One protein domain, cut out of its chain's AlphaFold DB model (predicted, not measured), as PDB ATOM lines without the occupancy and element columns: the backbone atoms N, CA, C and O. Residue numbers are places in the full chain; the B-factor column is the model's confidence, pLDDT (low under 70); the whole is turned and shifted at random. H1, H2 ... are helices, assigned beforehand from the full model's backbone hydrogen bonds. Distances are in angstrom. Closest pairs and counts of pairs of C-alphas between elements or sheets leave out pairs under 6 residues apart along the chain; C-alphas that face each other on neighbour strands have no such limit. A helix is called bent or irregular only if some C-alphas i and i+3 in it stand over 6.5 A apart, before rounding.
ATOM      1  N   THR A  13      46.823  91.767   7.635       65.94
ATOM      2  CA  THR A  13      47.180  90.619   8.498       65.94
ATOM      3  C   THR A  13      47.664  91.011   9.899       65.94
ATOM      4  O   THR A  13      47.963  90.140  10.710       65.94
ATOM      5  N   CYS A  14      47.763  92.307  10.224       73.56
ATOM      6  CA  CYS A  14      48.243  92.727  11.543       73.56
ATOM      7  C   CYS A  14      47.119  92.710  12.601       73.56
ATOM      8  O   CYS A  14      46.012  93.155  12.291       73.56
ATOM      9  N   PRO A  15      47.375  92.282  13.857       74.00
ATOM     10  CA  PRO A  15      46.349  92.253  14.904       74.00
ATOM     11  C   PRO A  15      45.696  93.621  15.150       74.00
ATOM     12  O   PRO A  15      44.488  93.719  15.315       74.00
ATOM     13  N   SER A  16      46.456  94.717  15.089       73.50
ATOM     14  CA  SER A  16      45.889  96.067  15.237       73.50
ATOM     15  C   SER A  16      45.049  96.514  14.029       73.50
ATOM     16  O   SER A  16      44.078  97.251  14.193       73.50
ATOM     17  N   CYS A  17      45.388  96.054  12.823       76.31
ATOM     18  CA  CYS A  17      44.652  96.306  11.583       76.31
ATOM     19  C   CYS A  17      43.321  95.552  11.603       76.31
ATOM     20  O   CYS A  17      42.266  96.129  11.352       76.31
ATOM     21  N   ALA A  18      43.368  94.271  11.965       76.06
ATOM     22  CA  ALA A  18      42.188  93.437  12.081       76.06
ATOM     23  C   ALA A  18      41.275  93.912  13.231       76.06
ATOM     24  O   ALA A  18      40.071  94.011  13.012       76.06
ATOM     25  N   LEU A  19      41.811  94.378  14.370       76.19
ATOM     26  CA  LEU A  19      41.009  95.029  15.421       76.19
ATOM     27  C   LEU A  19      40.267  96.278  14.895       76.19
ATOM     28  O   LEU A  19      39.083  96.458  15.176       76.19
ATOM     29  N   LYS A  20      40.924  97.122  14.081       77.75
ATOM     30  CA  LYS A  20      40.288  98.297  13.445       77.75
ATOM     31  C   LYS A  20      39.194  97.913  12.448       77.75
ATOM     32  O   LYS A  20      38.146  98.559  12.417       77.75
ATOM     33  N   ILE A  21      39.420  96.882  11.633       77.19
ATOM     34  CA  ILE A  21      38.428  96.385  10.666       77.19
ATOM     35  C   ILE A  21      37.209  95.823  11.404       77.19
ATOM     36  O   ILE A  21      36.075  96.131  11.040       77.19
ATOM     37  N   LEU A  22      37.425  95.058  12.474       74.94
ATOM     38  CA  LEU A  22      36.349  94.506  13.298       74.94
ATOM     39  C   LEU A  22      35.520  95.608  13.972       74.94
ATOM     40  O   LEU A  22      34.289  95.564  13.923       74.94
ATOM     41  N   ALA A  23      36.179  96.640  14.510       76.19
ATOM     42  CA  ALA A  23      35.510  97.812  15.071       76.19
ATOM     43  C   ALA A  23      34.693  98.583  14.015       76.19
ATOM     44  O   ALA A  23      33.584  99.038  14.296       76.19
ATOM     45  N   SER A  24      35.202  98.680  12.782       76.38
ATOM     46  CA  SER A  24      34.527  99.371  11.670       76.38
ATOM     47  C   SER A  24      33.272  98.638  11.176       76.38
ATOM     48  O   SER A  24      32.335  99.283  10.715       76.38
ATOM     49  N   ASN A  25      33.217  97.308  11.307       70.06
ATOM     50  CA  ASN A  25      32.086  96.479  10.865       70.06
ATOM     51  C   ASN A  25      31.004  96.266  11.943       70.06
ATOM     52  O   ASN A  25      30.098  95.464  11.736       70.06
ATOM     53  N   ARG A  26      31.083  96.952  13.095       67.50
ATOM     54  CA  ARG A  26      30.146  96.794  14.230       67.50
ATOM     55  C   ARG A  26      29.895  95.329  14.630       67.50
ATOM     56  O   ARG A  26      28.821  94.991  15.113       67.50
ATOM     57  N   LEU A  27      30.910  94.469  14.531       65.12
ATOM     58  CA  LEU A  27      30.850  93.056  14.957       65.12
ATOM     59  C   LEU A  27      30.792  92.878  16.493       65.12
ATOM     60  O   LEU A  27      30.949  91.774  16.997       65.12
ATOM     61  N   HIS A  28      30.569  93.970  17.227       62.66
ATOM     62  CA  HIS A  28      30.242  94.007  18.655       62.66
ATOM     63  C   HIS A  28      28.727  93.970  18.918       62.66
ATOM     64  O   HIS A  28      28.294  94.213  20.041       62.66
ATOM     65  N   ASP A  29      27.915  93.751  17.884       67.00
ATOM     66  CA  ASP A  29      26.486  93.517  18.058       67.00
ATOM     67  C   ASP A  29      26.244  92.114  18.639       67.00
ATOM     68  O   ASP A  29      27.023  91.190  18.387       67.00
ATOM     69  N   LYS A  30      25.136  91.923  19.365       66.06
ATOM     70  CA  LYS A  30      24.829  90.678  20.106       66.06
ATOM     71  C   LYS A  30      24.846  89.417  19.234       66.06
ATOM     72  O   LYS A  30      24.987  88.308  19.741       66.06
ATOM     73  N   ALA A  31      24.699  89.573  17.920       73.56
ATOM     74  CA  ALA A  31      24.790  88.486  16.952       73.56
ATOM     75  C   ALA A  31      26.196  87.847  16.861       73.56
ATOM     76  O   ALA A  31      26.304  86.703  16.422       73.56
ATOM     77  N   TYR A  32      27.258  88.548  17.280       74.44
ATOM     78  CA  TYR A  32      28.655  88.128  17.101       74.44
ATOM     79  C   TYR A  32      29.516  88.220  18.375       74.44
ATOM     80  O   TYR A  32      30.746  88.207  18.285       74.44
ATOM     81  N   ASP A  33      28.904  88.234  19.565       80.44
ATOM     82  CA  ASP A  33      29.616  88.353  20.851       80.44
ATOM     83  C   ASP A  33      30.765  87.336  20.998       80.44
ATOM     84  O   ASP A  33      31.890  87.719  21.325       80.44
ATOM     85  N   ASN A  34      30.528  86.067  20.643       83.00
ATOM     86  CA  ASN A  34      31.537  84.999  20.701       83.00
ATOM     87  C   ASN A  34      32.753  85.267  19.798       83.00
ATOM     88  O   ASN A  34      33.885  84.949  20.161       83.00
ATOM     89  N   LEU A  35      32.528  85.856  18.619       82.62
ATOM     90  CA  LEU A  35      33.595  86.205  17.681       82.62
ATOM     91  C   LEU A  35      34.447  87.345  18.251       82.62
ATOM     92  O   LEU A  35      35.675  87.307  18.175       82.62
ATOM     93  N   SER A  36      33.788  88.341  18.851       80.81
ATOM     94  CA  SER A  36      34.463  89.471  19.484       80.81
ATOM     95  C   SER A  36      35.331  89.023  20.664       80.81
ATOM     96  O   SER A  36      36.459  89.492  20.812       80.81
ATOM     97  N   GLU A  37      34.849  88.068  21.463       84.00
ATOM     98  CA  GLU A  37      35.563  87.555  22.630       84.00
ATOM     99  C   GLU A  37      36.759  86.688  22.227       84.00
ATOM    100  O   GLU A  37      37.873  86.905  22.706       84.00
ATOM    101  N   LEU A  38      36.578  85.786  21.255       87.00
ATOM    102  CA  LEU A  38      37.675  84.995  20.694       87.00
ATOM    103  C   LEU A  38      38.798  85.897  20.170       87.00
ATOM    104  O   LEU A  38      39.978  85.647  20.416       87.00
ATOM    105  N   TYR A  39      38.437  86.973  19.473       83.00
ATOM    106  CA  TYR A  39      39.418  87.887  18.915       83.00
ATOM    107  C   TYR A  39      40.208  88.641  19.992       83.00
ATOM    108  O   TYR A  39      41.424  88.807  19.858       83.00
ATOM    109  N   LYS A  40      39.554  89.052  21.087       83.31
ATOM    110  CA  LYS A  40      40.247  89.637  22.247       83.31
ATOM    111  C   LYS A  40      41.251  88.659  22.841       83.31
ATOM    112  O   LYS A  40      42.375  89.065  23.132       83.31
ATOM    113  N   VAL A  41      40.877  87.387  22.989       89.44
ATOM    114  CA  VAL A  41      41.775  86.346  23.511       89.44
ATOM    115  C   VAL A  41      42.979  86.160  22.591       89.44
ATOM    116  O   VAL A  41      44.112  86.206  23.061       89.44
ATOM    117  N   VAL A  42      42.763  86.040  21.277       87.38
ATOM    118  CA  VAL A  42      43.849  85.904  20.289       87.38
ATOM    119  C   VAL A  42      44.780  87.118  20.311       87.38
ATOM    120  O   VAL A  42      46.003  86.961  20.313       87.38
ATOM    121  N   CYS A  43      44.231  88.333  20.372       83.12
ATOM    122  CA  CYS A  43      45.033  89.552  20.474       83.12
ATOM    123  C   CYS A  43      45.830  89.602  21.775       83.12
ATOM    124  O   CYS A  43      47.019  89.906  21.747       83.12
ATOM    125  N   THR A  44      45.197  89.276  22.901       88.19
ATOM    126  CA  THR A  44      45.852  89.251  24.213       88.19
ATOM    127  C   THR A  44      46.989  88.240  24.218       88.19
ATOM    128  O   THR A  44      48.099  88.592  24.594       88.19
ATOM    129  N   LEU A  45      46.750  87.028  23.711       88.88
ATOM    130  CA  LEU A  45      47.765  85.983  23.589       88.88
ATOM    131  C   LEU A  45      48.943  86.424  22.712       88.88
ATOM    132  O   LEU A  45      50.100  86.214  23.060       88.88
ATOM    133  N   SER A  46      48.655  87.078  21.587       85.56
ATOM    134  CA  SER A  46      49.693  87.598  20.691       85.56
ATOM    135  C   SER A  46      50.546  88.666  21.388       85.56
ATOM    136  O   SER A  46      51.770  88.673  21.277       85.56
ATOM    137  N   VAL A  47      49.906  89.570  22.136       84.88
ATOM    138  CA  VAL A  47      50.593  90.629  22.889       84.88
ATOM    139  C   VAL A  47      51.422  90.046  24.034       84.88
ATOM    140  O   VAL A  47      52.568  90.462  24.218       84.88
ATOM    141  N   THR A  48      50.891  89.073  24.780       89.00
ATOM    142  CA  THR A  48      51.618  88.429  25.881       89.00
ATOM    143  C   THR A  48      52.798  87.618  25.371       89.00
ATOM    144  O   THR A  48      53.875  87.735  25.946       89.00
ATOM    145  N   GLN A  49      52.659  86.882  24.263       90.25
ATOM    146  CA  GLN A  49      53.772  86.161  23.643       90.25
ATOM    147  C   GLN A  49      54.932  87.112  23.325       90.25
ATOM    148  O   GLN A  49      56.061  86.879  23.755       90.25
ATOM    149  N   VAL A  50      54.648  88.216  22.629       86.50
ATOM    150  CA  VAL A  50      55.671  89.211  22.275       86.50
ATOM    151  C   VAL A  50      56.295  89.835  23.525       86.50
ATOM    152  O   VAL A  50      57.503  90.079  23.563       86.50
ATOM    153  N   HIS A  51      55.496  90.102  24.561       85.31
ATOM    154  CA  HIS A  51      56.012  90.605  25.831       85.31
ATOM    155  C   HIS A  51      56.962  89.595  26.488       85.31
ATOM    156  O   HIS A  51      58.078  89.963  26.850       85.31
ATOM    157  N   CYS A  52      56.574  88.322  26.563       88.25
ATOM    158  CA  CYS A  52      57.409  87.247  27.087       88.25
ATOM    159  C   CYS A  52      58.723  87.120  26.306       88.25
ATOM    160  O   CYS A  52      59.784  87.098  26.922       88.25
ATOM    161  N   GLU A  53      58.691  87.103  24.971       88.50
ATOM    162  CA  GLU A  53      59.899  87.046  24.131       88.50
ATOM    163  C   GLU A  53      60.862  88.207  24.425       88.50
ATOM    164  O   GLU A  53      62.069  88.001  24.593       88.50
ATOM    165  N   ARG A  54      60.337  89.435  24.551       86.50
ATOM    166  CA  ARG A  54      61.137  90.616  24.914       86.50
ATOM    167  C   ARG A  54      61.716  90.499  26.321       86.50
ATOM    168  O   ARG A  54      62.902  90.777  26.507       86.50
ATOM    169  N   THR A  55      60.916  90.074  27.295       87.06
ATOM    170  CA  THR A  55      61.348  89.898  28.688       87.06
ATOM    171  C   THR A  55      62.419  88.815  28.799       87.06
ATOM    172  O   THR A  55      63.461  89.056  29.404       87.06
ATOM    173  N   PHE A  56      62.252  87.671  28.130       87.12
ATOM    174  CA  PHE A  56      63.267  86.616  28.072       87.12
ATOM    175  C   PHE A  56      64.547  87.065  27.363       87.12
ATOM    176  O   PHE A  56      65.644  86.696  27.784       87.12
ATOM    177  N   SER A  57      64.439  87.898  26.325       88.62
ATOM    178  CA  SER A  57      65.602  88.494  25.662       88.62
ATOM    179  C   SER A  57      66.387  89.413  26.611       88.62
ATOM    180  O   SER A  57      67.601  89.251  26.766       88.62
ATOM    181  N   LYS A  58      65.698  90.314  27.331       84.50
ATOM    182  CA  LYS A  58      66.306  91.163  28.374       84.50
ATOM    183  C   LYS A  58      66.946  90.312  29.479       84.50
ATOM    184  O   LYS A  58      68.114  90.515  29.814       84.50
ATOM    185  N   LEU A  59      66.228  89.309  29.983       87.19
ATOM    186  CA  LEU A  59      66.711  88.371  30.999       87.19
ATOM    187  C   LEU A  59      67.985  87.648  30.548       87.19
ATOM    188  O   LEU A  59      68.945  87.541  31.312       87.19
ATOM    189  N   LYS A  60      68.031  87.185  29.294       88.12
ATOM    190  CA  LYS A  60      69.217  86.542  28.721       88.12
ATOM    191  C   LYS A  60      70.426  87.473  28.771       88.12
ATOM    192  O   LYS A  60      71.503  87.018  29.143       88.12
ATOM    193  N   ILE A  61      70.262  88.757  28.448       86.88
ATOM    194  CA  ILE A  61      71.341  89.756  28.524       86.88
ATOM    195  C   ILE A  61      71.816  89.941  29.971       86.88
ATOM    196  O   ILE A  61      73.021  89.895  30.217       86.88
ATOM    197  N   ILE A  62      70.892  90.105  30.923       85.25
ATOM    198  CA  ILE A  62      71.199  90.272  32.356       85.25
ATOM    199  C   ILE A  62      71.989  89.068  32.872       85.25
ATOM    200  O   ILE A  62      73.097  89.215  33.387       85.25
ATOM    201  N   LYS A  63      71.463  87.862  32.643       84.19
ATOM    202  CA  LYS A  63      72.092  86.603  33.046       84.19
ATOM    203  C   LYS A  63      73.479  86.426  32.425       84.19
ATOM    204  O   LYS A  63      74.385  85.948  33.097       84.19
ATOM    205  N   ASN A  64      73.667  86.808  31.160       85.69
ATOM    206  CA  ASN A  64      74.967  86.669  30.503       85.69
ATOM    207  C   ASN A  64      76.001  87.669  31.048       85.69
ATOM    208  O   ASN A  64      77.166  87.315  31.188       85.69
ATOM    209  N   ARG A  65      75.577  88.897  31.386       82.56
ATOM    210  CA  ARG A  65      76.444  89.933  31.976       82.56
ATOM    211  C   ARG A  65      76.839  89.626  33.422       82.56
ATOM    212  O   ARG A  65      77.960  89.924  33.812       82.56
ATOM    213  N   LEU A  66      75.940  89.022  34.199       78.38
ATOM    214  CA  LEU A  66      76.108  88.797  35.641       78.38
ATOM    215  C   LEU A  66      76.421  87.336  36.008       78.38
ATOM    216  O   LEU A  66      76.351  86.974  37.179       78.38
ATOM    217  N   ARG A  67      76.779  86.492  35.026       72.94
ATOM    218  CA  ARG A  67      76.873  85.020  35.142       72.94
ATOM    219  C   ARG A  67      77.666  84.501  36.348       72.94
ATOM    220  O   ARG A  67      77.369  83.418  36.833       72.94
ATOM    221  N   ASN A  68      78.650  85.259  36.823       66.75
ATOM    222  CA  ASN A  68      79.529  84.855  37.922       66.75
ATOM    223  C   ASN A  68      79.135  85.453  39.290       66.75
ATOM    224  O   ASN A  68      79.821  85.188  40.269       66.75
ATOM    225  N   SER A  69      78.078  86.270  39.369       69.00
ATOM    226  CA  SER A  69      77.740  87.067  40.563       69.00
ATOM    227  C   SER A  69      76.288  86.916  41.035       69.00
ATOM    228  O   SER A  69      75.896  87.581  41.993       69.00
ATOM    229  N   LEU A  70      75.464  86.103  40.367       76.19
ATOM    230  CA  LEU A  70      74.014  86.145  40.543       76.19
ATOM    231  C   LEU A  70      73.448  84.853  41.144       76.19
ATOM    232  O   LEU A  70      73.549  83.788  40.537       76.19
ATOM    233  N   SER A  71      72.818  84.973  42.313       79.56
ATOM    234  CA  SER A  71      71.869  83.988  42.841       79.56
ATOM    235  C   SER A  71      70.503  84.142  42.156       79.56
ATOM    236  O   SER A  71      70.214  85.182  41.559       79.56
TER     237      SER A  71
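This is residues 13 to 71 of the 114 residues of the protein "Dimer_Tnp_hAT domain-containing protein" of Araneus ventricosus (UniProt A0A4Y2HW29). One long helix, H2, makes nearly the whole length of a rod, and the short helix H1 folds back loosely over part of it near one end; residues 30 to 34, 48 to 61 and 63 to 65 of H2 stand free. The printed part has 59 residues with two named helices, H1 then H2, and no named strand; the class is all helix. It is extended, with a radius of gyration of the C-alphas of 18.5 A and spans of 59 by 19 by 11 A.

Look first at H2, residues 30 to 65, then at H1, residues 15 to 24. They are close but not clearly touching; their closest C-alphas, those of Pro 15 and Cys 43, are 6.3 A apart. They run opposite ways at a shallow tilt of 22 degrees. In H1 every O i to N i+4 pair is within hydrogen-bond range, in H2 30 of 32.

Find C-alpha 30 at (24.829, 90.678, 20.106); from there H2 runs 53.0 A to C-alpha 65 at (76.444, 89.933, 31.976). It is irregular: C-alphas 31 and 34 are 8.5 A apart. H1 begins at C-alpha 15, (46.349, 92.253, 14.904), and is 14.2 A long.

The C-alphas farthest apart, those of Ala 31 and Asn 68, are 58.7 A apart. The printed part has no cut, and the link from H1 to H2 is tight, with 5 residues. The model's pLDDT is under 70 at residues 13, 26 to 30 and 68 to 69.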